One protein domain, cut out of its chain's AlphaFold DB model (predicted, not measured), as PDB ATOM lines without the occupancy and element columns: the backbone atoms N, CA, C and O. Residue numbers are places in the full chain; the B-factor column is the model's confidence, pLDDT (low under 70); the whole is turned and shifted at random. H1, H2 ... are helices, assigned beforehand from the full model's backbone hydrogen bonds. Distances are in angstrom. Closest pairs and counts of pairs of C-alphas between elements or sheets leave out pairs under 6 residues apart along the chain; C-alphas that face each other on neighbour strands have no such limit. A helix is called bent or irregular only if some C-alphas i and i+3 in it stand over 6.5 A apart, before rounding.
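What this domain is: This is residues 2 to 89 of the 347 residues of an uncharacterized protein of Cyanobacteria bacterium UBA8543 (UniProt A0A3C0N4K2). Three helical stretches, H2, H3 and H4a, make a small up-and-down bundle, each running against the one before, and short H1 packs on H2 at one end. The longest helix, H4, bends at the other end and leads into a free arm, residues 71 to 89, which holds H5 and sticks out. The printed part has 88 residues with five named helices, H1 to H5 in chain order, and no named strand: the class is all helix. It is loose, with a radius of gyration of the C-alphas of 15.4 A, and elongated, spanning 43 by 26 by 18 A.

Where its parts are: H4, residues 50 to 75, was assigned as one helix by its hydrogen bonds but is bent, with C-alphas 65 and 68 7.3 A apart. Its arms are H4a, residues 50 to 65, 22.4 A long from C-alpha 50 at (30.122, -34.863, -37.645), and H4b, residues 68 to 75. H2, residues 9 to 25, is 24.3 A long; H3, residues 29 to 43, is 21.0 A. H1 is residues 2 to 6. H5, residues 77 to 88, ends at C-alpha 88 (5.487, -2.128, -41.915) and is irregular: C-alphas 83 and 86 are 7.4 A apart.

How they stand to each other: H4a touches H2, closest C-alphas Thr 20 and Gly 62 at 4.6 A, the same way at 38 degrees, only just steep. H4a and H3 form a hairpin at a shallow 11 degrees, closest C-alphas Val 40 and Leu 52 at 6.3 A. H2 touches H1 with residues 11 to 15 alone, closest C-alphas Ser 3 and Ser 11 at 4.7 A. H4b and H5 are close but not clearly touching, C-alphas Val 73 and Ala 80 at 7.2 A. Every O i to N i+4 pair is within hydrogen-bond range in H1, H2, H3, H4a and H4b; in H5, 5 of 8 are.

The domain as a whole: The C-alphas farthest apart, Thr 8 and Tyr 89, are 46.1 A apart. The printed part has no cut, no link is long, and no printed residue is under 70 in pLDDT.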
ATOM      1  N   ARG A   2      32.078 -25.326 -49.419       86.56
ATOM      2  CA  ARG A   2      33.424 -25.941 -49.376       86.56
ATOM      3  C   ARG A   2      33.677 -26.720 -48.079       86.56
ATOM      4  O   ARG A   2      34.237 -27.811 -48.145       86.56
ATOM      5  N   SER A   3      33.226 -26.195 -46.939       88.00
ATOM      6  CA  SER A   3      33.341 -26.830 -45.618       88.00
ATOM      7  C   SER A   3      32.692 -28.211 -45.567       88.00
ATOM      8  O   SER A   3      33.327 -29.155 -45.117       88.00
ATOM      9  N   LEU A   4      31.496 -28.373 -46.135       90.44
ATOM     10  CA  LEU A   4      30.829 -29.678 -46.221       90.44
ATOM     11  C   LEU A   4      31.523 -30.668 -47.162       90.44
ATOM     12  O   LEU A   4      31.463 -31.874 -46.924       90.44
ATOM     13  N   ARG A   5      32.165 -30.173 -48.231       90.56
ATOM     14  CA  ARG A   5      32.880 -31.011 -49.205       90.56
ATOM     15  C   ARG A   5      34.208 -31.525 -48.654       90.56
ATOM     16  O   ARG A   5      34.491 -32.706 -48.795       90.56
ATOM     17  N   LEU A   6      35.018 -30.640 -48.070       91.69
ATOM     18  CA  LEU A   6      36.357 -30.976 -47.570       91.69
ATOM     19  C   LEU A   6      36.333 -31.505 -46.133       91.69
ATOM     20  O   LEU A   6      37.181 -32.304 -45.762       91.69
ATOM     21  N   ASN A   7      35.378 -31.043 -45.324       91.62
ATOM     22  CA  ASN A   7      35.206 -31.400 -43.917       91.62
ATOM     23  C   ASN A   7      36.482 -31.271 -43.060       91.62
ATOM     24  O   ASN A   7      36.718 -32.060 -42.146       91.62
ATOM     25  N   THR A   8      37.319 -30.271 -43.349       94.62
ATOM     26  CA  THR A   8      38.538 -29.980 -42.583       94.62
ATOM     27  C   THR A   8      38.303 -28.868 -41.564       94.62
ATOM     28  O   THR A   8      37.499 -27.964 -41.802       94.62
ATOM     29  N   LYS A   9      39.053 -28.887 -40.451       93.19
ATOM     30  CA  LYS A   9      38.998 -27.834 -39.415       93.19
ATOM     31  C   LYS A   9      39.225 -26.438 -40.003       93.19
ATOM     32  O   LYS A   9      38.470 -25.524 -39.702       93.19
ATOM     33  N   VAL A  10      40.194 -26.304 -40.913       96.12
ATOM     34  CA  VAL A  10      40.482 -25.045 -41.622       96.12
ATOM     35  C   VAL A  10      39.269 -24.561 -42.418       96.12
ATOM     36  O   VAL A  10      38.913 -23.393 -42.342       96.12
ATOM     37  N   SER A  11      38.582 -25.453 -43.141       95.62
ATOM     38  CA  SER A  11      37.411 -25.057 -43.936       95.62
ATOM     39  C   SER A  11      36.238 -24.595 -43.065       95.62
ATOM     40  O   SER A  11      35.503 -23.694 -43.464       95.62
ATOM     41  N   TRP A  12      36.056 -25.199 -41.888       96.75
ATOM     42  CA  TRP A  12      35.053 -24.769 -40.910       96.75
ATOM     43  C   TRP A  12      35.446 -23.473 -40.193       96.75
ATOM     44  O   TRP A  12      34.580 -22.632 -39.971       96.75
ATOM     45  N   GLY A  13      36.737 -23.267 -39.915       96.56
ATOM     46  CA  GLY A  13      37.262 -22.000 -39.398       96.56
ATOM     47  C   GLY A  13      37.036 -20.842 -40.370       96.56
ATOM     48  O   GLY A  13      36.502 -19.811 -39.976       96.56
ATOM     49  N   ILE A  14      37.331 -21.045 -41.661       96.25
ATOM     50  CA  ILE A  14      37.027 -20.061 -42.715       96.25
ATOM     51  C   ILE A  14      35.524 -19.767 -42.749       96.25
ATOM     52  O   ILE A  14      35.139 -18.604 -42.780       96.25
ATOM     53  N   TYR A  15      34.670 -20.797 -42.688       96.94
ATOM     54  CA  TYR A  15      33.218 -20.600 -42.645       96.94
ATOM     55  C   TYR A  15      32.781 -19.743 -41.448       96.94
ATOM     56  O   TYR A  15      32.004 -18.811 -41.638       96.94
ATOM     57  N   ALA A  16      33.295 -20.017 -40.242       96.94
ATOM     58  CA  ALA A  16      32.979 -19.239 -39.044       96.94
ATOM     59  C   ALA A  16      33.392 -17.766 -39.198       96.94
ATOM     60  O   ALA A  16      32.574 -16.882 -38.962       96.94
ATOM     61  N   VAL A  17      34.614 -17.504 -39.678       96.81
ATOM     62  CA  VAL A  17      35.116 -16.138 -39.917       96.81
ATOM     63  C   VAL A  17      34.277 -15.410 -40.970       96.81
ATOM     64  O   VAL A  17      33.884 -14.265 -40.757       96.81
ATOM     65  N   THR A  18      33.949 -16.067 -42.089       96.50
ATOM     66  CA  THR A  18      33.093 -15.480 -43.133       96.50
ATOM     67  C   THR A  18      31.684 -15.201 -42.616       96.50
ATOM     68  O   THR A  18      31.108 -14.170 -42.960       96.50
ATOM     69  N   LEU A  19      31.127 -16.078 -41.778       96.38
ATOM     70  CA  LEU A  19      29.824 -15.869 -41.152       96.38
ATOM     71  C   LEU A  19      29.855 -14.681 -40.185       96.38
ATOM     72  O   LEU A  19      28.974 -13.831 -40.270       96.38
ATOM     73  N   THR A  20      30.871 -14.577 -39.322       96.56
ATOM     74  CA  THR A  20      31.051 -13.415 -38.439       96.56
ATOM     75  C   THR A  20      31.136 -12.129 -39.249       96.56
ATOM     76  O   THR A  20      30.353 -11.216 -39.007       96.56
ATOM     77  N   ALA A  21      32.024 -12.070 -40.246       96.50
ATOM     78  CA  ALA A  21      32.162 -10.896 -41.106       96.50
ATOM     79  C   ALA A  21      30.826 -10.532 -41.770       96.50
ATOM     80  O   ALA A  21      30.416  -9.375 -41.748       96.50
ATOM     81  N   SER A  22      30.098 -11.536 -42.266       95.12
ATOM     82  CA  SER A  22      28.780 -11.349 -42.873       95.12
ATOM     83  C   SER A  22      27.785 -10.736 -41.881       95.12
ATOM     84  O   SER A  22      27.169  -9.727 -42.209       95.12
ATOM     85  N   LEU A  23      27.692 -11.255 -40.651       94.94
ATOM     86  CA  LEU A  23      26.812 -10.713 -39.604       94.94
ATOM     87  C   LEU A  23      27.158  -9.265 -39.220       94.94
ATOM     88  O   LEU A  23      26.248  -8.458 -39.036       94.94
ATOM     89  N   TYR A  24      28.449  -8.917 -39.155       94.44
ATOM     90  CA  TYR A  24      28.897  -7.541 -38.898       94.44
ATOM     91  C   TYR A  24      28.591  -6.586 -40.056       94.44
ATOM     92  O   TYR A  24      28.312  -5.414 -39.819       94.44
ATOM     93  N   THR A  25      28.622  -7.068 -41.300       93.06
ATOM     94  CA  THR A  25      28.304  -6.237 -42.472       93.06
ATOM     95  C   THR A  25      26.805  -6.111 -42.727       93.06
ATOM     96  O   THR A  25      26.342  -5.057 -43.162       93.06
ATOM     97  N   PHE A  26      26.031  -7.173 -42.485       91.31
ATOM     98  CA  PHE A  26      24.637  -7.236 -42.896       91.31
ATOM     99  C   PHE A  26      23.814  -8.238 -42.071       91.31
ATOM    100  O   PHE A  26      23.954  -9.454 -42.177       91.31
ATOM    101  N   LEU A  27      22.859  -7.728 -41.286       90.25
ATOM    102  CA  LEU A  27      22.003  -8.550 -40.416       90.25
ATOM    103  C   LEU A  27      21.143  -9.579 -41.173       90.25
ATOM    104  O   LEU A  27      20.860 -10.652 -40.636       90.25
ATOM    105  N   LEU A  28      20.753  -9.309 -42.428       90.81
ATOM    106  CA  LEU A  28      19.980 -10.276 -43.226       90.81
ATOM    107  C   LEU A  28      20.832 -11.450 -43.746       90.81
ATOM    108  O   LEU A  28      20.320 -12.318 -44.451       90.81
ATOM    109  N   SER A  29      22.101 -11.551 -43.341       93.62
ATOM    110  CA  SER A  29      22.878 -12.788 -43.458       93.62
ATOM    111  C   SER A  29      22.383 -13.897 -42.518       93.62
ATOM    112  O   SER A  29      22.672 -15.066 -42.771       93.62
ATOM    113  N   ILE A  30      21.596 -13.581 -41.478       95.06
ATOM    114  CA  ILE A  30      20.976 -14.587 -40.595       95.06
ATOM    115  C   ILE A  30      20.089 -15.567 -41.394       95.06
ATOM    116  O   ILE A  30      20.334 -16.773 -41.307       95.06
ATOM    117  N   PRO A  31      19.119 -15.113 -42.216       96.00
ATOM    118  CA  PRO A  31      18.364 -16.002 -43.098       96.00
ATOM    119  C   PRO A  31      19.230 -16.889 -44.003       96.00
ATOM    120  O   PRO A  31      18.911 -18.060 -44.202       96.00
ATOM    121  N   VAL A  32      20.355 -16.371 -44.508       96.06
ATOM    122  CA  VAL A  32      21.302 -17.145 -45.332       96.06
ATOM    123  C   VAL A  32      21.950 -18.265 -44.518       96.06
ATOM    124  O   VAL A  32      21.995 -19.408 -44.973       96.06
ATOM    125  N   ALA A  33      22.392 -17.974 -43.290       96.81
ATOM    126  CA  ALA A  33      22.893 -18.994 -42.373       96.81
ATOM    127  C   ALA A  33      21.812 -20.045 -42.073       96.81
ATOM    128  O   ALA A  33      22.078 -21.239 -42.161       96.81
ATOM    129  N   ILE A  34      20.561 -19.644 -41.830       97.31
ATOM    130  CA  ILE A  34      19.446 -20.594 -41.667       97.31
ATOM    131  C   ILE A  34      19.295 -21.479 -42.918       97.31
ATOM    132  O   ILE A  34      19.193 -22.701 -42.792       97.31
ATOM    133  N   GLY A  35      19.370 -20.903 -44.121       97.12
ATOM    134  CA  GLY A  35      19.359 -21.643 -45.387       97.12
ATOM    135  C   GLY A  35      20.500 -22.662 -45.510       97.12
ATOM    136  O   GLY A  35      20.274 -23.797 -45.941       97.12
ATOM    137  N   HIS A  36      21.716 -22.311 -45.071       97.12
ATOM    138  CA  HIS A  36      22.829 -23.261 -44.973       97.12
ATOM    139  C   HIS A  36      22.533 -24.391 -43.982       97.12
ATOM    140  O   HIS A  36      22.813 -25.549 -44.291       97.12
ATOM    141  N   GLY A  37      21.944 -24.080 -42.827       97.25
ATOM    142  CA  GLY A  37      21.544 -25.067 -41.825       97.25
ATOM    143  C   GLY A  37      20.520 -26.063 -42.365       97.25
ATOM    144  O   GLY A  37      20.739 -27.269 -42.266       97.25
ATOM    145  N   ILE A  38      19.463 -25.572 -43.021       97.19
ATOM    146  CA  ILE A  38      18.453 -26.406 -43.694       97.19
ATOM    147  C   ILE A  38      19.127 -27.327 -44.718       97.19
ATOM    148  O   ILE A  38      18.895 -28.536 -44.714       97.19
ATOM    149  N   TYR A  39      20.017 -26.778 -45.549       97.62
ATOM    150  CA  TYR A  39      20.774 -27.566 -46.519       97.62
ATOM    151  C   TYR A  39      21.603 -28.678 -45.848       97.62
ATOM    152  O   TYR A  39      21.580 -29.821 -46.303       97.62
ATOM    153  N   VAL A  40      22.323 -28.378 -44.760       97.44
ATOM    154  CA  VAL A  40      23.139 -29.370 -44.033       97.44
ATOM    155  C   VAL A  40      22.257 -30.471 -43.445       97.44
ATOM    156  O   VAL A  40      22.557 -31.647 -43.618       97.44
ATOM    157  N   VAL A  41      21.158 -30.103 -42.784       97.38
ATOM    158  CA  VAL A  41      20.243 -31.054 -42.133       97.38
ATOM    159  C   VAL A  41      19.629 -32.015 -43.150       97.38
ATOM    160  O   VAL A  41      19.660 -33.226 -42.935       97.38
ATOM    161  N   ILE A  42      19.124 -31.498 -44.274       96.75
ATOM    162  CA  ILE A  42      18.510 -32.328 -45.318       96.75
ATOM    163  C   ILE A  42      19.565 -33.224 -45.981       96.75
ATOM    164  O   ILE A  42      19.363 -34.434 -46.086       96.75
ATOM    165  N   THR A  43      20.731 -32.678 -46.351       95.44
ATOM    166  CA  THR A  43      21.789 -33.475 -47.005       95.44
ATOM    167  C   THR A  43      22.386 -34.562 -46.109       95.44
ATOM    168  O   THR A  43      22.833 -35.594 -46.615       95.44
ATOM    169  N   GLU A  44      22.356 -34.374 -44.790       95.00
ATOM    170  CA  GLU A  44      22.757 -35.373 -43.793       95.00
ATOM    171  C   GLU A  44      21.568 -36.235 -43.311       95.00
ATOM    172  O   GLU A  44      21.688 -36.989 -42.344       95.00
ATOM    173  N   ARG A  45      20.425 -36.175 -44.015       94.69
ATOM    174  CA  ARG A  45      19.212 -36.982 -43.788       94.69
ATOM    175  C   ARG A  45      18.670 -36.880 -42.363       94.69
ATOM    176  O   ARG A  45      18.283 -37.891 -41.779       94.69
ATOM    177  N   PHE A  46      18.682 -35.674 -41.797       94.00
ATOM    178  CA  PHE A  46      18.231 -35.388 -40.430       94.00
ATOM    179  C   PHE A  46      18.995 -36.163 -39.341       94.00
ATOM    180  O   PHE A  46      18.537 -36.262 -38.205       94.00
ATOM    181  N   ARG A  47      20.180 -36.705 -39.660       93.38
ATOM    182  CA  ARG A  47      21.041 -37.392 -38.691       93.38
ATOM    183  C   ARG A  47      22.036 -36.419 -38.077       93.38
ATOM    184  O   ARG A  47      22.592 -35.558 -38.760       93.38
ATOM    185  N   PHE A  48      22.334 -36.613 -36.795       93.56
ATOM    186  CA  PHE A  48      23.358 -35.840 -36.101       93.56
ATOM    187  C   PHE A  48      24.767 -36.299 -36.498       93.56
ATOM    188  O   PHE A  48      25.397 -37.123 -35.838       93.56
ATOM    189  N   SER A  49      25.247 -35.810 -37.641       94.62
ATOM    190  CA  SER A  49      26.548 -36.185 -38.193       94.62
ATOM    191  C   SER A  49      27.676 -35.262 -37.727       94.62
ATOM    192  O   SER A  49      27.452 -34.136 -37.280       94.62
ATOM    193  N   LYS A  50      28.932 -35.700 -37.910       93.19
ATOM    194  CA  LYS A  50      30.122 -34.863 -37.645       93.19
ATOM    195  C   LYS A  50      30.093 -33.538 -38.416       93.19
ATOM    196  O   LYS A  50      30.605 -32.533 -37.927       93.19
ATOM    197  N   LYS A  51      29.494 -33.523 -39.610       94.12
ATOM    198  CA  LYS A  51      29.351 -32.312 -40.425       94.12
ATOM    199  C   LYS A  51      28.286 -31.381 -39.866       94.12
ATOM    200  O   LYS A  51      28.543 -30.186 -39.795       94.12
ATOM    201  N   LEU A  52      27.137 -31.917 -39.440       95.94
ATOM    202  CA  LEU A  52      26.112 -31.116 -38.772       95.94
ATOM    203  C   LEU A  52      26.665 -30.510 -37.478       95.94
ATOM    204  O   LEU A  52      26.535 -29.311 -37.266       95.94
ATOM    205  N   PHE A  53      27.376 -31.301 -36.674       96.00
ATOM    206  CA  PHE A  53      28.047 -30.797 -35.477       96.00
ATOM    207  C   PHE A  53      29.065 -29.693 -35.800       96.00
ATOM    208  O   PHE A  53      29.050 -28.639 -35.174       96.00
ATOM    209  N   SER A  54      29.911 -29.893 -36.818       95.88
ATOM    210  CA  SER A  54      30.900 -28.884 -37.230       95.88
ATOM    211  C   SER A  54      30.241 -27.595 -37.732       95.88
ATOM    212  O   SER A  54      30.724 -26.505 -37.438       95.88
ATOM    213  N   TYR A  55      29.117 -27.710 -38.444       97.00
ATOM    214  CA  TYR A  55      28.303 -26.575 -38.866       97.00
ATOM    215  C   TYR A  55      27.723 -25.804 -37.678       97.00
ATOM    216  O   TYR A  55      27.831 -24.577 -37.634       97.00
ATOM    217  N   LEU A  56      27.131 -26.513 -36.711       96.94
ATOM    218  CA  LEU A  56      26.562 -25.910 -35.505       96.94
ATOM    219  C   LEU A  56      27.645 -25.214 -34.682       96.94
ATOM    220  O   LEU A  56      27.456 -24.073 -34.276       96.94
ATOM    221  N   LEU A  57      28.802 -25.857 -34.513       97.19
ATOM    222  CA  LEU A  57      29.931 -25.289 -33.787       97.19
ATOM    223  C   LEU A  57      30.478 -24.031 -34.478       97.19
ATOM    224  O   LEU A  57      30.683 -23.009 -33.831       97.19
ATOM    225  N   ALA A  58      30.660 -24.069 -35.801       96.88
ATOM    226  CA  ALA A  58      31.117 -22.907 -36.561       96.88
ATOM    227  C   ALA A  58      30.091 -21.758 -36.541       96.88
ATOM    228  O   ALA A  58      30.471 -20.594 -36.431       96.88
ATOM    229  N   SER A  59      28.795 -22.078 -36.598       96.50
ATOM    230  CA  SER A  59      27.712 -21.089 -36.506       96.50
ATOM    231  C   SER A  59      27.602 -20.483 -35.106       96.50
ATOM    232  O   SER A  59      27.363 -19.281 -34.974       96.50
ATOM    233  N   LEU A  60      27.841 -21.288 -34.065       96.81
ATOM    234  CA  LEU A  60      27.920 -20.836 -32.680       96.81
ATOM    235  C   LEU A  60      29.067 -19.841 -32.511       96.81
ATOM    236  O   LEU A  60      28.814 -18.721 -32.088       96.81
ATOM    237  N   PHE A  61      30.296 -20.189 -32.912       96.12
ATOM    238  CA  PHE A  61      31.426 -19.252 -32.858       96.12
ATOM    239  C   PHE A  61      31.159 -17.976 -33.659       96.12
ATOM    240  O   PHE A  61      31.435 -16.879 -33.172       96.12
ATOM    241  N   GLY A  62      30.557 -18.117 -34.844       94.38
ATOM    242  CA  GLY A  62      30.171 -16.986 -35.679       94.38
ATOM    243  C   GLY A  62      29.235 -16.008 -34.961       94.38
ATOM    244  O   GLY A  62      29.457 -14.797 -34.983       94.38
ATOM    245  N   THR A  63      28.226 -16.557 -34.280       93.62
ATOM    246  CA  THR A  63      27.210 -15.806 -33.529       93.62
ATOM    247  C   THR A  63      27.770 -15.228 -32.231       93.62
ATOM    248  O   THR A  63      27.503 -14.072 -31.920       93.62
ATOM    249  N   LEU A  64      28.586 -15.990 -31.492       96.38
ATOM    250  CA  LEU A  64      29.240 -15.527 -30.264       96.38
ATOM    251  C   LEU A  64      30.129 -14.309 -30.539       96.38
ATOM    252  O   LEU A  64      30.066 -13.324 -29.810       96.38
ATOM    253  N   ALA A  65      30.889 -14.331 -31.637       95.25
ATOM    254  CA  ALA A  65      31.708 -13.195 -32.053       95.25
ATOM    255  C   ALA A  65      30.876 -11.946 -32.407       95.25
ATOM    256  O   ALA A  65      31.389 -10.829 -32.355       95.25
ATOM    257  N   PHE A  66      29.598 -12.117 -32.750       95.12
ATOM    258  CA  PHE A  66      28.663 -11.043 -33.088       95.12
ATOM    259  C   PHE A  66      27.869 -10.502 -31.879       95.12
ATOM    260  O   PHE A  66      27.199  -9.474 -31.988       95.12
ATOM    261  N   ILE A  67      27.974 -11.137 -30.703       95.44
ATOM    262  CA  ILE A  67      27.268 -10.714 -29.479       95.44
ATOM    263  C   ILE A  67      27.472  -9.230 -29.130       95.44
ATOM    264  O   ILE A  67      26.472  -8.589 -28.797       95.44
ATOM    265  N   PRO A  68      28.688  -8.644 -29.213       94.94
ATOM    266  CA  PRO A  68      28.880  -7.235 -28.869       94.94
ATOM    267  C   PRO A  68      27.974  -6.299 -29.676       94.94
ATOM    268  O   PRO A  68      27.373  -5.383 -29.119       94.94
ATOM    269  N   TRP A  69      27.807  -6.565 -30.974       92.88
ATOM    270  CA  TRP A  69      26.925  -5.769 -31.824       92.88
ATOM    271  C   TRP A  69      25.446  -6.074 -31.583       92.88
ATOM    272  O   TRP A  69      24.625  -5.158 -31.546       92.88
ATOM    273  N   LEU A  70      25.095  -7.342 -31.342       91.94
ATOM    274  CA  LEU A  70      23.728  -7.712 -30.973       91.94
ATOM    275  C   LEU A  70      23.272  -6.976 -29.702       91.94
ATOM    276  O   LEU A  70      22.149  -6.477 -29.648       91.94
ATOM    277  N   PHE A  71      24.160  -6.837 -28.715       95.19
ATOM    278  CA  PHE A  71      23.900  -6.042 -27.518       95.19
ATOM    279  C   PHE A  71      23.618  -4.570 -27.856       95.19
ATOM    280  O   PHE A  71      22.641  -4.011 -27.360       95.19
ATOM    281  N   VAL A  72      24.403  -3.951 -28.748       93.56
ATOM    282  CA  VAL A  72      24.166  -2.568 -29.208       93.56
ATOM    283  C   VAL A  72      22.798  -2.423 -29.881       93.56
ATOM    284  O   VAL A  72      22.077  -1.469 -29.579       93.56
ATOM    285  N   VAL A  73      22.408  -3.367 -30.743       90.81
ATOM    286  CA  VAL A  73      21.095  -3.356 -31.415       90.81
ATOM    287  C   VAL A  73      19.958  -3.459 -30.399       90.81
ATOM    288  O   VAL A  73      19.018  -2.671 -30.460       90.81
ATOM    289  N   ILE A  74      20.056  -4.371 -29.425       93.38
ATOM    290  CA  ILE A  74      19.036  -4.539 -28.375       93.38
ATOM    291  C   ILE A  74      18.917  -3.268 -27.524       93.38
ATOM    292  O   ILE A  74      17.809  -2.811 -27.244       93.38
ATOM    293  N   ARG A  75      20.045  -2.651 -27.145       94.50
ATOM    294  CA  ARG A  75      20.056  -1.409 -26.352       94.50
ATOM    295  C   ARG A  75      19.473  -0.207 -27.098       94.50
ATOM    296  O   ARG A  75      19.053   0.743 -26.443       94.50
ATOM    297  N   ASN A  76      19.428  -0.252 -28.429       90.31
ATOM    298  CA  ASN A  76      18.891   0.810 -29.283       90.31
ATOM    299  C   ASN A  76      17.711   0.313 -30.139       90.31
ATOM    300  O   ASN A  76      17.501   0.785 -31.257       90.31
ATOM    301  N   LEU A  77      16.926  -0.643 -29.626       89.62
ATOM    302  CA  LEU A  77      15.849  -1.284 -30.385       89.62
ATOM    303  C   LEU A  77      14.766  -0.296 -30.843       89.62
ATOM    304  O   LEU A  77      14.288  -0.408 -31.968       89.62
ATOM    305  N   SER A  78      14.409   0.688 -30.013       87.38
ATOM    306  CA  SER A  78      13.432   1.725 -30.377       87.38
ATOM    307  C   SER A  78      13.892   2.541 -31.587       87.38
ATOM    308  O   SER A  78      13.132   2.745 -32.530       87.38
ATOM    309  N   GLN A  79      15.167   2.931 -31.607       84.81
ATOM    310  CA  GLN A  79      15.783   3.617 -32.737       84.81
ATOM    311  C   GLN A  79      15.805   2.722 -33.984       84.81
ATOM    312  O   GLN A  79      15.459   3.177 -35.073       84.81
ATOM    313  N   ALA A  80      16.151   1.439 -33.830       86.94
ATOM    314  CA  ALA A  80      16.121   0.474 -34.928       86.94
ATOM    315  C   ALA A  80      14.705   0.318 -35.517       86.94
ATOM    316  O   ALA A  80      14.545   0.296 -36.737       86.94
ATOM    317  N   GLN A  81      13.671   0.267 -34.674       86.69
ATOM    318  CA  GLN A  81      12.269   0.216 -35.100       86.69
ATOM    319  C   GLN A  81      11.843   1.496 -35.825       86.69
ATOM    320  O   GLN A  81      11.172   1.415 -36.850       86.69
ATOM    321  N   GLN A  82      12.272   2.668 -35.352       83.38
ATOM    322  CA  GLN A  82      11.956   3.945 -35.990       83.38
ATOM    323  C   GLN A  82      12.514   4.015 -37.420       83.38
ATOM    324  O   GLN A  82      11.763   4.297 -38.356       83.38
ATOM    325  N   VAL A  83      13.794   3.677 -37.616       82.75
ATOM    326  CA  VAL A  83      14.442   3.731 -38.944       82.75
ATOM    327  C   VAL A  83      14.018   2.594 -39.885       82.75
ATOM    328  O   VAL A  83      14.201   2.696 -41.095       82.75
ATOM    329  N   THR A  84      13.429   1.516 -39.356       87.56
ATOM    330  CA  THR A  84      12.893   0.391 -40.149       87.56
ATOM    331  C   THR A  84      11.367   0.384 -40.253       87.56
ATOM    332  O   THR A  84      10.796  -0.512 -40.881       87.56
ATOM    333  N   SER A  85      10.693   1.399 -39.707       85.62
ATOM    334  CA  SER A  85       9.227   1.510 -39.678       85.62
ATOM    335  C   SER A  85       8.588   1.446 -41.068       85.62
ATOM    336  O   SER A  85       7.500   0.888 -41.220       85.62
ATOM    337  N   PHE A  86       9.308   1.898 -42.102       82.62
ATOM    338  CA  PHE A  86       8.870   1.823 -43.497       82.62
ATOM    339  C   PHE A  86       8.529   0.398 -43.962       82.62
ATOM    340  O   PHE A  86       7.700   0.214 -44.850       82.62
ATOM    341  N   THR A  87       9.138  -0.629 -43.357       87.00
ATOM    342  CA  THR A  87       8.885  -2.036 -43.710       87.00
ATOM    343  C   THR A  87       7.474  -2.498 -43.344       87.00
ATOM    344  O   THR A  87       6.957  -3.439 -43.953       87.00
ATOM    345  N   ALA A  88       6.841  -1.834 -42.372       85.94
ATOM    346  CA  ALA A  88       5.487  -2.128 -41.915       85.94
ATOM    347  C   ALA A  88       4.407  -1.374 -42.707       85.94
ATOM    348  O   ALA A  88       3.222  -1.688 -42.553       85.94
ATOM    349  N   TYR A  89       4.792  -0.410 -43.555       85.81
ATOM    350  CA  TYR A  89       3.848   0.300 -44.413       85.81
ATOM    351  C   TYR A  89       3.136  -0.678 -45.335       85.81
ATOM    352  O   TYR A  89       3.758  -1.554 -45.938       85.81
TER     353      TYR A  89